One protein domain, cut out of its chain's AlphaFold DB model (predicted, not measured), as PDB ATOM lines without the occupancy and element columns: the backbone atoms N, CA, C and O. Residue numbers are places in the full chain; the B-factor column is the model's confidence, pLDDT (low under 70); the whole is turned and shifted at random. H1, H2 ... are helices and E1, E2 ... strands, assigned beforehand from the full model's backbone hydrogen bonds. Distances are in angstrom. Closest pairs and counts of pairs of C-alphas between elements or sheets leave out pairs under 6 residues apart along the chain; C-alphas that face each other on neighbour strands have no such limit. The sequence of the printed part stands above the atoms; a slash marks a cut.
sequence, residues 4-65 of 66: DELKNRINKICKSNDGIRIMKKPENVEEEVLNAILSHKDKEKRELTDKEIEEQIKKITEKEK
ATOM      1  N   ASP A   4     213.224 181.257 182.514       56.06
ATOM      2  CA  ASP A   4     213.565 181.714 183.866       56.06
ATOM      3  C   ASP A   4     212.359 181.771 184.819       56.06
ATOM      4  O   ASP A   4     212.500 181.488 186.008       56.06
ATOM      5  N   GLU A   5     211.156 182.082 184.318       56.25
ATOM      6  CA  GLU A   5     209.913 181.955 185.099       56.25
ATOM      7  C   GLU A   5     209.591 180.488 185.375       56.25
ATOM      8  O   GLU A   5     209.136 180.149 186.466       56.25
ATOM      9  N   LEU A   6     209.843 179.613 184.395       56.81
ATOM     10  CA  LEU A   6     209.619 178.181 184.535       56.81
ATOM     11  C   LEU A   6     210.553 177.598 185.597       56.81
ATOM     12  O   LEU A   6     210.064 176.971 186.531       56.81
ATOM     13  N   LYS A   7     211.861 177.894 185.515       56.59
ATOM     14  CA  LYS A   7     212.884 177.501 186.504       56.59
ATOM     15  C   LYS A   7     212.589 178.050 187.899       56.59
ATOM     16  O   LYS A   7     212.774 177.344 188.885       56.59
ATOM     17  N   ASN A   8     212.054 179.269 187.991       54.53
ATOM     18  CA  ASN A   8     211.646 179.866 189.262       54.53
ATOM     19  C   ASN A   8     210.389 179.244 189.890       54.53
ATOM     20  O   ASN A   8     210.139 179.509 191.063       54.53
ATOM     21  N   ARG A   9     209.617 178.431 189.160       55.91
ATOM     22  CA  ARG A   9     208.455 177.687 189.684       55.91
ATOM     23  C   ARG A   9     208.760 176.215 189.978       55.91
ATOM     24  O   ARG A   9     207.858 175.494 190.402       55.91
ATOM     25  N   ILE A  10     209.987 175.746 189.740       60.81
ATOM     26  CA  ILE A  10     210.332 174.335 189.944       60.81
ATOM     27  C   ILE A  10     210.451 174.053 191.442       60.81
ATOM     28  O   ILE A  10     211.223 174.685 192.163       60.81
ATOM     29  N   ASN A  11     209.674 173.076 191.905       68.31
ATOM     30  CA  ASN A  11     209.797 172.534 193.249       68.31
ATOM     31  C   ASN A  11     211.081 171.708 193.330       68.31
ATOM     32  O   ASN A  11     211.304 170.816 192.513       68.31
ATOM     33  N   LYS A  12     211.911 171.973 194.332       73.25
ATOM     34  CA  LYS A  12     213.129 171.213 194.586       73.25
ATOM     35  C   LYS A  12     212.775 169.882 195.237       73.25
ATOM     36  O   LYS A  12     212.092 169.862 196.258       73.25
ATOM     37  N   ILE A  13     213.251 168.769 194.688       76.62
ATOM     38  CA  ILE A  13     213.054 167.446 195.291       76.62
ATOM     39  C   ILE A  13     214.354 167.019 195.972       76.62
ATOM     40  O   ILE A  13     215.409 166.919 195.349       76.62
ATOM     41  N   CYS A  14     214.286 166.766 197.273       75.00
ATOM     42  CA  CYS A  14     215.415 166.302 198.068       75.00
ATOM     43  C   CYS A  14     215.131 164.927 198.656       75.00
ATOM     44  O   CYS A  14     214.003 164.613 199.029       75.00
ATOM     45  N   LYS A  15     216.178 164.122 198.794       74.81
ATOM     46  CA  LYS A  15     216.155 162.913 199.606       74.81
ATOM     47  C   LYS A  15     216.646 163.250 201.010       74.81
ATOM     48  O   LYS A  15     217.670 163.912 201.160       74.81
ATOM     49  N   SER A  16     215.898 162.797 202.001       70.75
ATOM     50  CA  SER A  16     216.194 162.863 203.435       70.75
ATOM     51  C   SER A  16     216.102 161.459 204.038       70.75
ATOM     52  O   SER A  16     215.612 160.533 203.386       70.75
ATOM     53  N   ASN A  17     216.544 161.297 205.284       67.38
ATOM     54  CA  ASN A  17     216.501 160.006 205.980       67.38
ATOM     55  C   ASN A  17     215.064 159.487 206.181       67.38
ATOM     56  O   ASN A  17     214.843 158.281 206.132       67.38
ATOM     57  N   ASP A  18     214.085 160.393 206.275       67.06
ATOM     58  CA  ASP A  18     212.657 160.061 206.383       67.06
ATOM     59  C   ASP A  18     211.963 159.824 205.023       67.06
ATOM     60  O   ASP A  18     210.762 159.565 204.972       67.06
ATOM     61  N   GLY A  19     212.694 159.909 203.900       72.19
ATOM     62  CA  GLY A  19     212.159 159.674 202.555       72.19
ATOM     63  C   GLY A  19     212.390 160.823 201.571       72.19
ATOM     64  O   GLY A  19     213.335 161.604 201.702       72.19
ATOM     65  N   ILE A  20     211.550 160.906 200.535       75.94
ATOM     66  CA  ILE A  20     211.626 161.949 199.503       75.94
ATOM     67  C   ILE A  20     210.784 163.146 199.935       75.94
ATOM     68  O   ILE A  20     209.603 163.012 200.246       75.94
ATOM     69  N   ARG A  21     211.385 164.331 199.904       72.62
ATOM     70  CA  ARG A  21     210.753 165.585 200.282       72.62
ATOM     71  C   ARG A  21     210.727 166.549 199.109       72.62
ATOM     72  O   ARG A  21     211.763 166.907 198.557       72.62
ATOM     73  N   ILE A  22     209.533 167.020 198.779       74.94
ATOM     74  CA  ILE A  22     209.326 168.058 197.771       74.94
ATOM     75  C   ILE A  22     209.289 169.402 198.503       74.94
ATOM     76  O   ILE A  22     208.367 169.677 199.266       74.94
ATOM     77  N   MET A  23     210.315 170.225 198.310       71.25
ATOM     78  CA  MET A  23     210.363 171.604 198.782       71.25
ATOM     79  C   MET A  23     209.852 172.513 197.675       71.25
ATOM     80  O   MET A  23     210.506 172.702 196.647       71.25
ATOM     81  N   LYS A  24     208.662 173.073 197.880       71.44
ATOM     82  CA  LYS A  24     208.186 174.149 197.017       71.44
ATOM     83  C   LYS A  24     209.026 175.395 197.249       71.44
ATOM     84  O   LYS A  24     209.527 175.609 198.357       71.44
ATOM     85  N   LYS A  25     209.184 176.202 196.201       72.50
ATOM     86  CA  LYS A  25     209.758 177.529 196.377       72.50
ATOM     87  C   LYS A  25     208.809 178.328 197.285       72.50
ATOM     88  O   LYS A  25     207.610 178.304 197.020       72.50
ATOM     89  N   PRO A  26     209.322 178.955 198.347       75.31
ATOM     90  CA  PRO A  26     208.488 179.709 199.266       75.31
ATOM     91  C   PRO A  26     207.879 180.926 198.563       75.31
ATOM     92  O   PRO A  26     208.569 181.617 197.809       75.31
ATOM     93  N   GLU A  27     206.590 181.169 198.788       80.38
ATOM     94  CA  GLU A  27     205.861 182.320 198.232       80.38
ATOM     95  C   GLU A  27     205.932 183.553 199.153       80.38
ATOM     96  O   GLU A  27     205.725 184.680 198.703       80.38
ATOM     97  N   ASN A  28     206.265 183.353 200.434       82.88
ATOM     98  CA  ASN A  28     206.422 184.400 201.442       82.88
ATOM     99  C   ASN A  28     207.585 184.110 202.413       82.88
ATOM    100  O   ASN A  28     208.201 183.040 202.405       82.88
ATOM    101  N   VAL A  29     207.885 185.094 203.264       80.94
ATOM    102  CA  VAL A  29     208.991 185.029 204.231       80.94
ATOM    103  C   VAL A  29     208.732 183.961 205.299       80.94
ATOM    104  O   VAL A  29     209.670 183.303 205.747       80.94
ATOM    105  N   GLU A  30     207.475 183.729 205.697       82.75
ATOM    106  CA  GLU A  30     207.151 182.665 206.649       82.75
ATOM    107  C   GLU A  30     207.526 181.275 206.111       82.75
ATOM    108  O   GLU A  30     208.120 180.474 206.838       82.75
ATOM    109  N   GLU A  31     207.240 180.995 204.837       78.94
ATOM    110  CA  GLU A  31     207.618 179.743 204.181       78.94
ATOM    111  C   GLU A  31     209.135 179.614 203.997       78.94
ATOM    112  O   GLU A  31     209.667 178.510 204.136       78.94
ATOM    113  N   GLU A  32     209.858 180.710 203.739       78.44
ATOM    114  CA  GLU A  32     211.330 180.709 203.714       78.44
ATOM    115  C   GLU A  32     211.908 180.273 205.061       78.44
ATOM    116  O   GLU A  32     212.764 179.383 205.122       78.44
ATOM    117  N   VAL A  33     211.402 180.851 206.151       82.75
ATOM    118  CA  VAL A  33     211.849 180.540 207.514       82.75
ATOM    119  C   VAL A  33     211.497 179.098 207.887       82.75
ATOM    120  O   VAL A  33     212.345 178.371 208.408       82.75
ATOM    121  N   LEU A  34     210.284 178.639 207.565       79.31
ATOM    122  CA  LEU A  34     209.868 177.245 207.751       79.31
ATOM    123  C   LEU A  34     210.767 176.278 206.974       79.31
ATOM    124  O   LEU A  34     211.254 175.299 207.545       79.31
ATOM    125  N   ASN A  35     211.044 176.562 205.702       75.81
ATOM    126  CA  ASN A  35     211.929 175.748 204.873       75.81
ATOM    127  C   ASN A  35     213.362 175.720 205.418       75.81
ATOM    128  O   ASN A  35     213.984 174.655 205.419       75.81
ATOM    129  N   ALA A  36     213.875 176.841 205.930       75.81
ATOM    130  CA  ALA A  36     215.197 176.923 206.545       75.81
ATOM    131  C   ALA A  36     215.281 176.090 207.835       75.81
ATOM    132  O   ALA A  36     216.169 175.244 207.963       75.81
ATOM    133  N   ILE A  37     214.317 176.240 208.752       76.94
ATOM    134  CA  ILE A  37     214.239 175.463 210.004       76.94
ATOM    135  C   ILE A  37     214.155 173.964 209.701       76.94
ATOM    136  O   ILE A  37     214.862 173.145 210.294       76.94
ATOM    137  N   LEU A  38     213.312 173.601 208.736       70.81
ATOM    138  CA  LEU A  38     213.118 172.223 208.317       70.81
ATOM    139  C   LEU A  38     214.292 171.659 207.506       70.81
ATOM    140  O   LEU A  38     214.342 170.453 207.285       70.81
ATOM    141  N   SER A  39     215.208 172.493 207.016       65.69
ATOM    142  CA  SER A  39     216.431 172.059 206.326       65.69
ATOM    143  C   SER A  39     217.626 171.962 207.255       65.69
ATOM    144  O   SER A  39     218.501 171.144 207.021       65.69
ATOM    145  N   HIS A  40     217.623 172.711 208.354       65.94
ATOM    146  CA  HIS A  40     218.684 172.663 209.353       65.94
ATOM    147  C   HIS A  40     218.665 171.380 210.206       65.94
ATOM    148  O   HIS A  40     219.682 171.015 210.798       65.94
ATOM    149  N   LYS A  41     217.514 170.695 210.285       60.72
ATOM    150  CA  LYS A  41     217.377 169.402 210.983       60.72
ATOM    151  C   LYS A  41     217.909 168.219 210.171       60.72
ATOM    152  O   LYS A  41     218.487 167.306 210.750       60.72
ATOM    153  N   ASP A  42     217.774 168.260 208.852       60.22
ATOM    154  CA  ASP A  42     218.265 167.216 207.956       60.22
ATOM    155  C   ASP A  42     219.651 167.600 207.420       60.22
ATOM    156  O   ASP A  42     219.786 168.201 206.354       60.22
ATOM    157  N   LYS A  43     220.709 167.242 208.154       57.16
ATOM    158  CA  LYS A  43     222.101 167.476 207.724       57.16
ATOM    159  C   LYS A  43     222.491 166.735 206.430       57.16
ATOM    160  O   LYS A  43     223.543 167.025 205.873       57.16
ATOM    161  N   GLU A  44     221.649 165.829 205.930       56.25
ATOM    162  CA  GLU A  44     221.882 165.013 204.730       56.25
ATOM    163  C   GLU A  44     220.771 165.183 203.680       56.25
ATOM    164  O   GLU A  44     220.237 164.213 203.147       56.25
ATOM    165  N   LYS A  45     220.386 166.424 203.357       64.00
ATOM    166  CA  LYS A  45     219.537 166.670 202.181       64.00
ATOM    167  C   LYS A  45     220.385 166.648 200.914       64.00
ATOM    168  O   LYS A  45     221.037 167.634 200.578       64.00
ATOM    169  N   ARG A  46     220.340 165.535 200.182       72.62
ATOM    170  CA  ARG A  46     220.837 165.478 198.800       72.62
ATOM    171  C   ARG A  46     219.698 165.829 197.848       72.62
ATOM    172  O   ARG A  46     218.632 165.220 197.897       72.62
ATOM    173  N   GLU A  47     219.918 166.811 196.983       77.00
ATOM    174  CA  GLU A  47     219.020 167.083 195.860       77.00
ATOM    175  C   GLU A  47     219.041 165.895 194.895       77.00
ATOM    176  O   GLU A  47     220.113 165.401 194.536       77.00
ATOM    177  N   LEU A  48     217.856 165.390 194.554       76.44
ATOM    178  CA  LEU A  48     217.732 164.293 193.605       76.44
ATOM    179  C   LEU A  48     217.864 164.843 192.192       76.44
ATOM    180  O   LEU A  48     217.286 165.875 191.861       76.44
ATOM    181  N   THR A  49     218.621 164.135 191.362       80.00
ATOM    182  CA  THR A  49     218.673 164.424 189.927       80.00
ATOM    183  C   THR A  49     217.403 163.930 189.233       80.00
ATOM    184  O   THR A  49     216.759 162.999 189.717       80.00
ATOM    185  N   ASP A  50     217.074 164.489 188.065       79.06
ATOM    186  CA  ASP A  50     215.892 164.087 187.284       79.06
ATOM    187  C   ASP A  50     215.848 162.572 187.021       79.06
ATOM    188  O   ASP A  50     214.811 161.938 187.188       79.06
ATOM    189  N   LYS A  51     217.003 161.956 186.729       81.94
ATOM    190  CA  LYS A  51     217.121 160.498 186.545       81.94
ATOM    191  C   LYS A  51     216.776 159.709 187.806       81.94
ATOM    192  O   LYS A  51     216.126 158.671 187.730       81.94
ATOM    193  N   GLU A  52     217.219 160.183 188.969       81.38
ATOM    194  CA  GLU A  52     216.898 159.541 190.245       81.38
ATOM    195  C   GLU A  52     215.415 159.721 190.594       81.38
ATOM    196  O   GLU A  52     214.811 158.808 191.153       81.38
ATOM    197  N   ILE A  53     214.814 160.861 190.242       81.19
ATOM    198  CA  ILE A  53     213.376 161.111 190.403       81.19
ATOM    199  C   ILE A  53     212.570 160.137 189.532       81.19
ATOM    200  O   ILE A  53     211.673 159.468 190.045       81.19
ATOM    201  N   GLU A  54     212.916 159.998 188.250       82.94
ATOM    202  CA  GLU A  54     212.270 159.047 187.334       82.94
ATOM    203  C   GLU A  54     212.370 157.598 187.833       82.94
ATOM    204  O   GLU A  54     211.380 156.863 187.823       82.94
ATOM    205  N   GLU A  55     213.540 157.185 188.332       85.38
ATOM    206  CA  GLU A  55     213.734 155.838 188.875       85.38
ATOM    207  C   GLU A  55     212.858 155.583 190.113       85.38
ATOM    208  O   GLU A  55     212.302 154.494 190.274       85.38
ATOM    209  N   GLN A  56     212.695 156.583 190.985       80.31
ATOM    210  CA  GLN A  56     211.825 156.478 192.160       80.31
ATOM    211  C   GLN A  56     210.346 156.382 191.771       80.31
ATOM    212  O   GLN A  56     209.635 155.530 192.304       80.31
ATOM    213  N   ILE A  57     209.889 157.192 190.809       82.31
ATOM    214  CA  ILE A  57     208.519 157.116 190.273       82.31
ATOM    215  C   ILE A  57     208.259 155.728 189.683       82.31
ATOM    216  O   ILE A  57     207.219 155.121 189.951       82.31
ATOM    217  N   LYS A  58     209.225 155.190 188.928       84.25
ATOM    218  CA  LYS A  58     209.123 153.855 188.340       84.25
ATOM    219  C   LYS A  58     208.984 152.769 189.410       84.25
ATOM    220  O   LYS A  58     208.056 151.972 189.326       84.25
ATOM    221  N   LYS A  59     209.818 152.798 190.458       82.12
ATOM    222  CA  LYS A  59     209.747 151.843 191.582       82.12
ATOM    223  C   LYS A  59     208.402 151.867 192.308       82.12
ATOM    224  O   LYS A  59     207.907 150.811 192.690       82.12
ATOM    225  N   ILE A  60     207.821 153.049 192.519       79.94
ATOM    226  CA  ILE A  60     206.494 153.185 193.145       79.94
ATOM    227  C   ILE A  60     205.423 152.584 192.229       79.94
ATOM    228  O   ILE A  60     204.639 151.750 192.666       79.94
ATOM    229  N   THR A  61     205.453 152.947 190.945       77.19
ATOM    230  CA  THR A  61     204.480 152.475 189.947       77.19
ATOM    231  C   THR A  61     204.540 150.956 189.743       77.19
ATOM    232  O   THR A  61     203.520 150.326 189.480       77.19
ATOM    233  N   GLU A  62     205.728 150.352 189.837       78.62
ATOM    234  CA  GLU A  62     205.900 148.896 189.754       78.62
ATOM    235  C   GLU A  62     205.390 148.192 191.020       78.62
ATOM    236  O   GLU A  62     204.748 147.155 190.904       78.62
ATOM    237  N   LYS A  63     205.585 148.785 192.207       72.38
ATOM    238  CA  LYS A  63     205.054 148.257 193.475       72.38
ATOM    239  C   LYS A  63     203.529 148.272 193.576       72.38
ATOM    240  O   LYS A  63     202.985 147.436 194.278       72.38
ATOM    241  N   GLU A  64     202.844 149.215 192.930       68.19
ATOM    242  CA  GLU A  64     201.371 149.285 192.945       68.19
ATOM    243  C   GLU A  64     200.694 148.302 191.973       68.19
ATOM    244  O   GLU A  64     199.469 148.186 191.972       68.19
ATOM    245  N   LYS A  65     201.466 147.615 191.123       64.50
ATOM    246  CA  LYS A  65     200.951 146.625 190.161       64.50
ATOM    247  C   LYS A  65     201.021 145.178 190.657       64.50
ATOM    248  O   LYS A  65     200.544 144.297 189.941       64.50
TER     249      LYS A  65
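What this domain is: This is residues 4 to 65 of the 66 residues of an uncharacterized protein of Methanonatronarchaeia archaeon (UniProt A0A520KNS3). A small two-stranded hairpin, E1 and E2, sits in the middle of a loose, spread-out model, and three helices reach away from it without touching one another. H1 is a short turn of helix before the hairpin, H2 follows it on one side, and H3 runs outward on another side, with its far part, residues 57 to 63, sticking out; between H2 and H3 the chain passes back beside the hairpin, where residues 46 to 47 pair with residues 14 to 15 of E1. The printed part has 62 residues, with three named helices and two named strands in the order H1, E1, E2, H2, H3, and the sheet E1 - E2 is antiparallel. The class is mixed, helices and strands. The whole is loose, with a radius of gyration of the C-alphas of 13.6 A and spans of 41 by 30 by 18 A.

Where its parts are: H1 is residues 4 to 8, beginning at C-alpha 4 at (213.565, 181.714, 183.866). E1 is residues 12 to 16, 12.5 A long from first to last C-alpha, and E2 is residues 19 to 23, 12.6 A long. H2 is residues 29 to 40, 16.5 A long, beginning at C-alpha 29 at (208.991, 185.029, 204.231). H3 is residues 50 to 63, 20.2 A long, ending at C-alpha 63 at (205.054, 148.257, 193.475).

How they stand to each other: E1 and E2 form a hairpin, antiparallel with 152 degrees between their directions. The C-alphas of Ile 13 and Ile 22 face each other at 4.5 A. N 14 and O 21 are within hydrogen-bond range at 2.8 A, and so are N 23 and O 12 at 2.7 A. Residues 46 to 47, in the link from H2 to H3, pair antiparallel with residues 14 to 15 of E1. E2 and H2 have 1 pair of C-alphas within 8 A, those of Met 23 and Asn 35, 7.5 A apart. E1 and H3 are near each other, with 5 pairs of C-alphas within 10 A. H1 is apart from E2, H2 and H3, and H2 is apart from E1 and H3. E2 and H3 are also apart. In H1, H2 and H3 every O i to N i+4 pair is within hydrogen-bond range.

The domain as a whole: The C-alphas of Val 29 and Lys 65 are the two farthest apart, at 41.7 A. Residues 57 to 65, of which 57 to 63 belong to H3, stand free; the body without them spans 33 by 30 by 11 A. The printed part has no cut. The links H1 to E1, E1 to E2 and E2 to H2 are tight, and H2 to H3 is short. The mean pLDDT of the printed part is 72.6, and it is under 70 at residues 4 to 11, 17 to 18, 39 to 45 and 64 to 65.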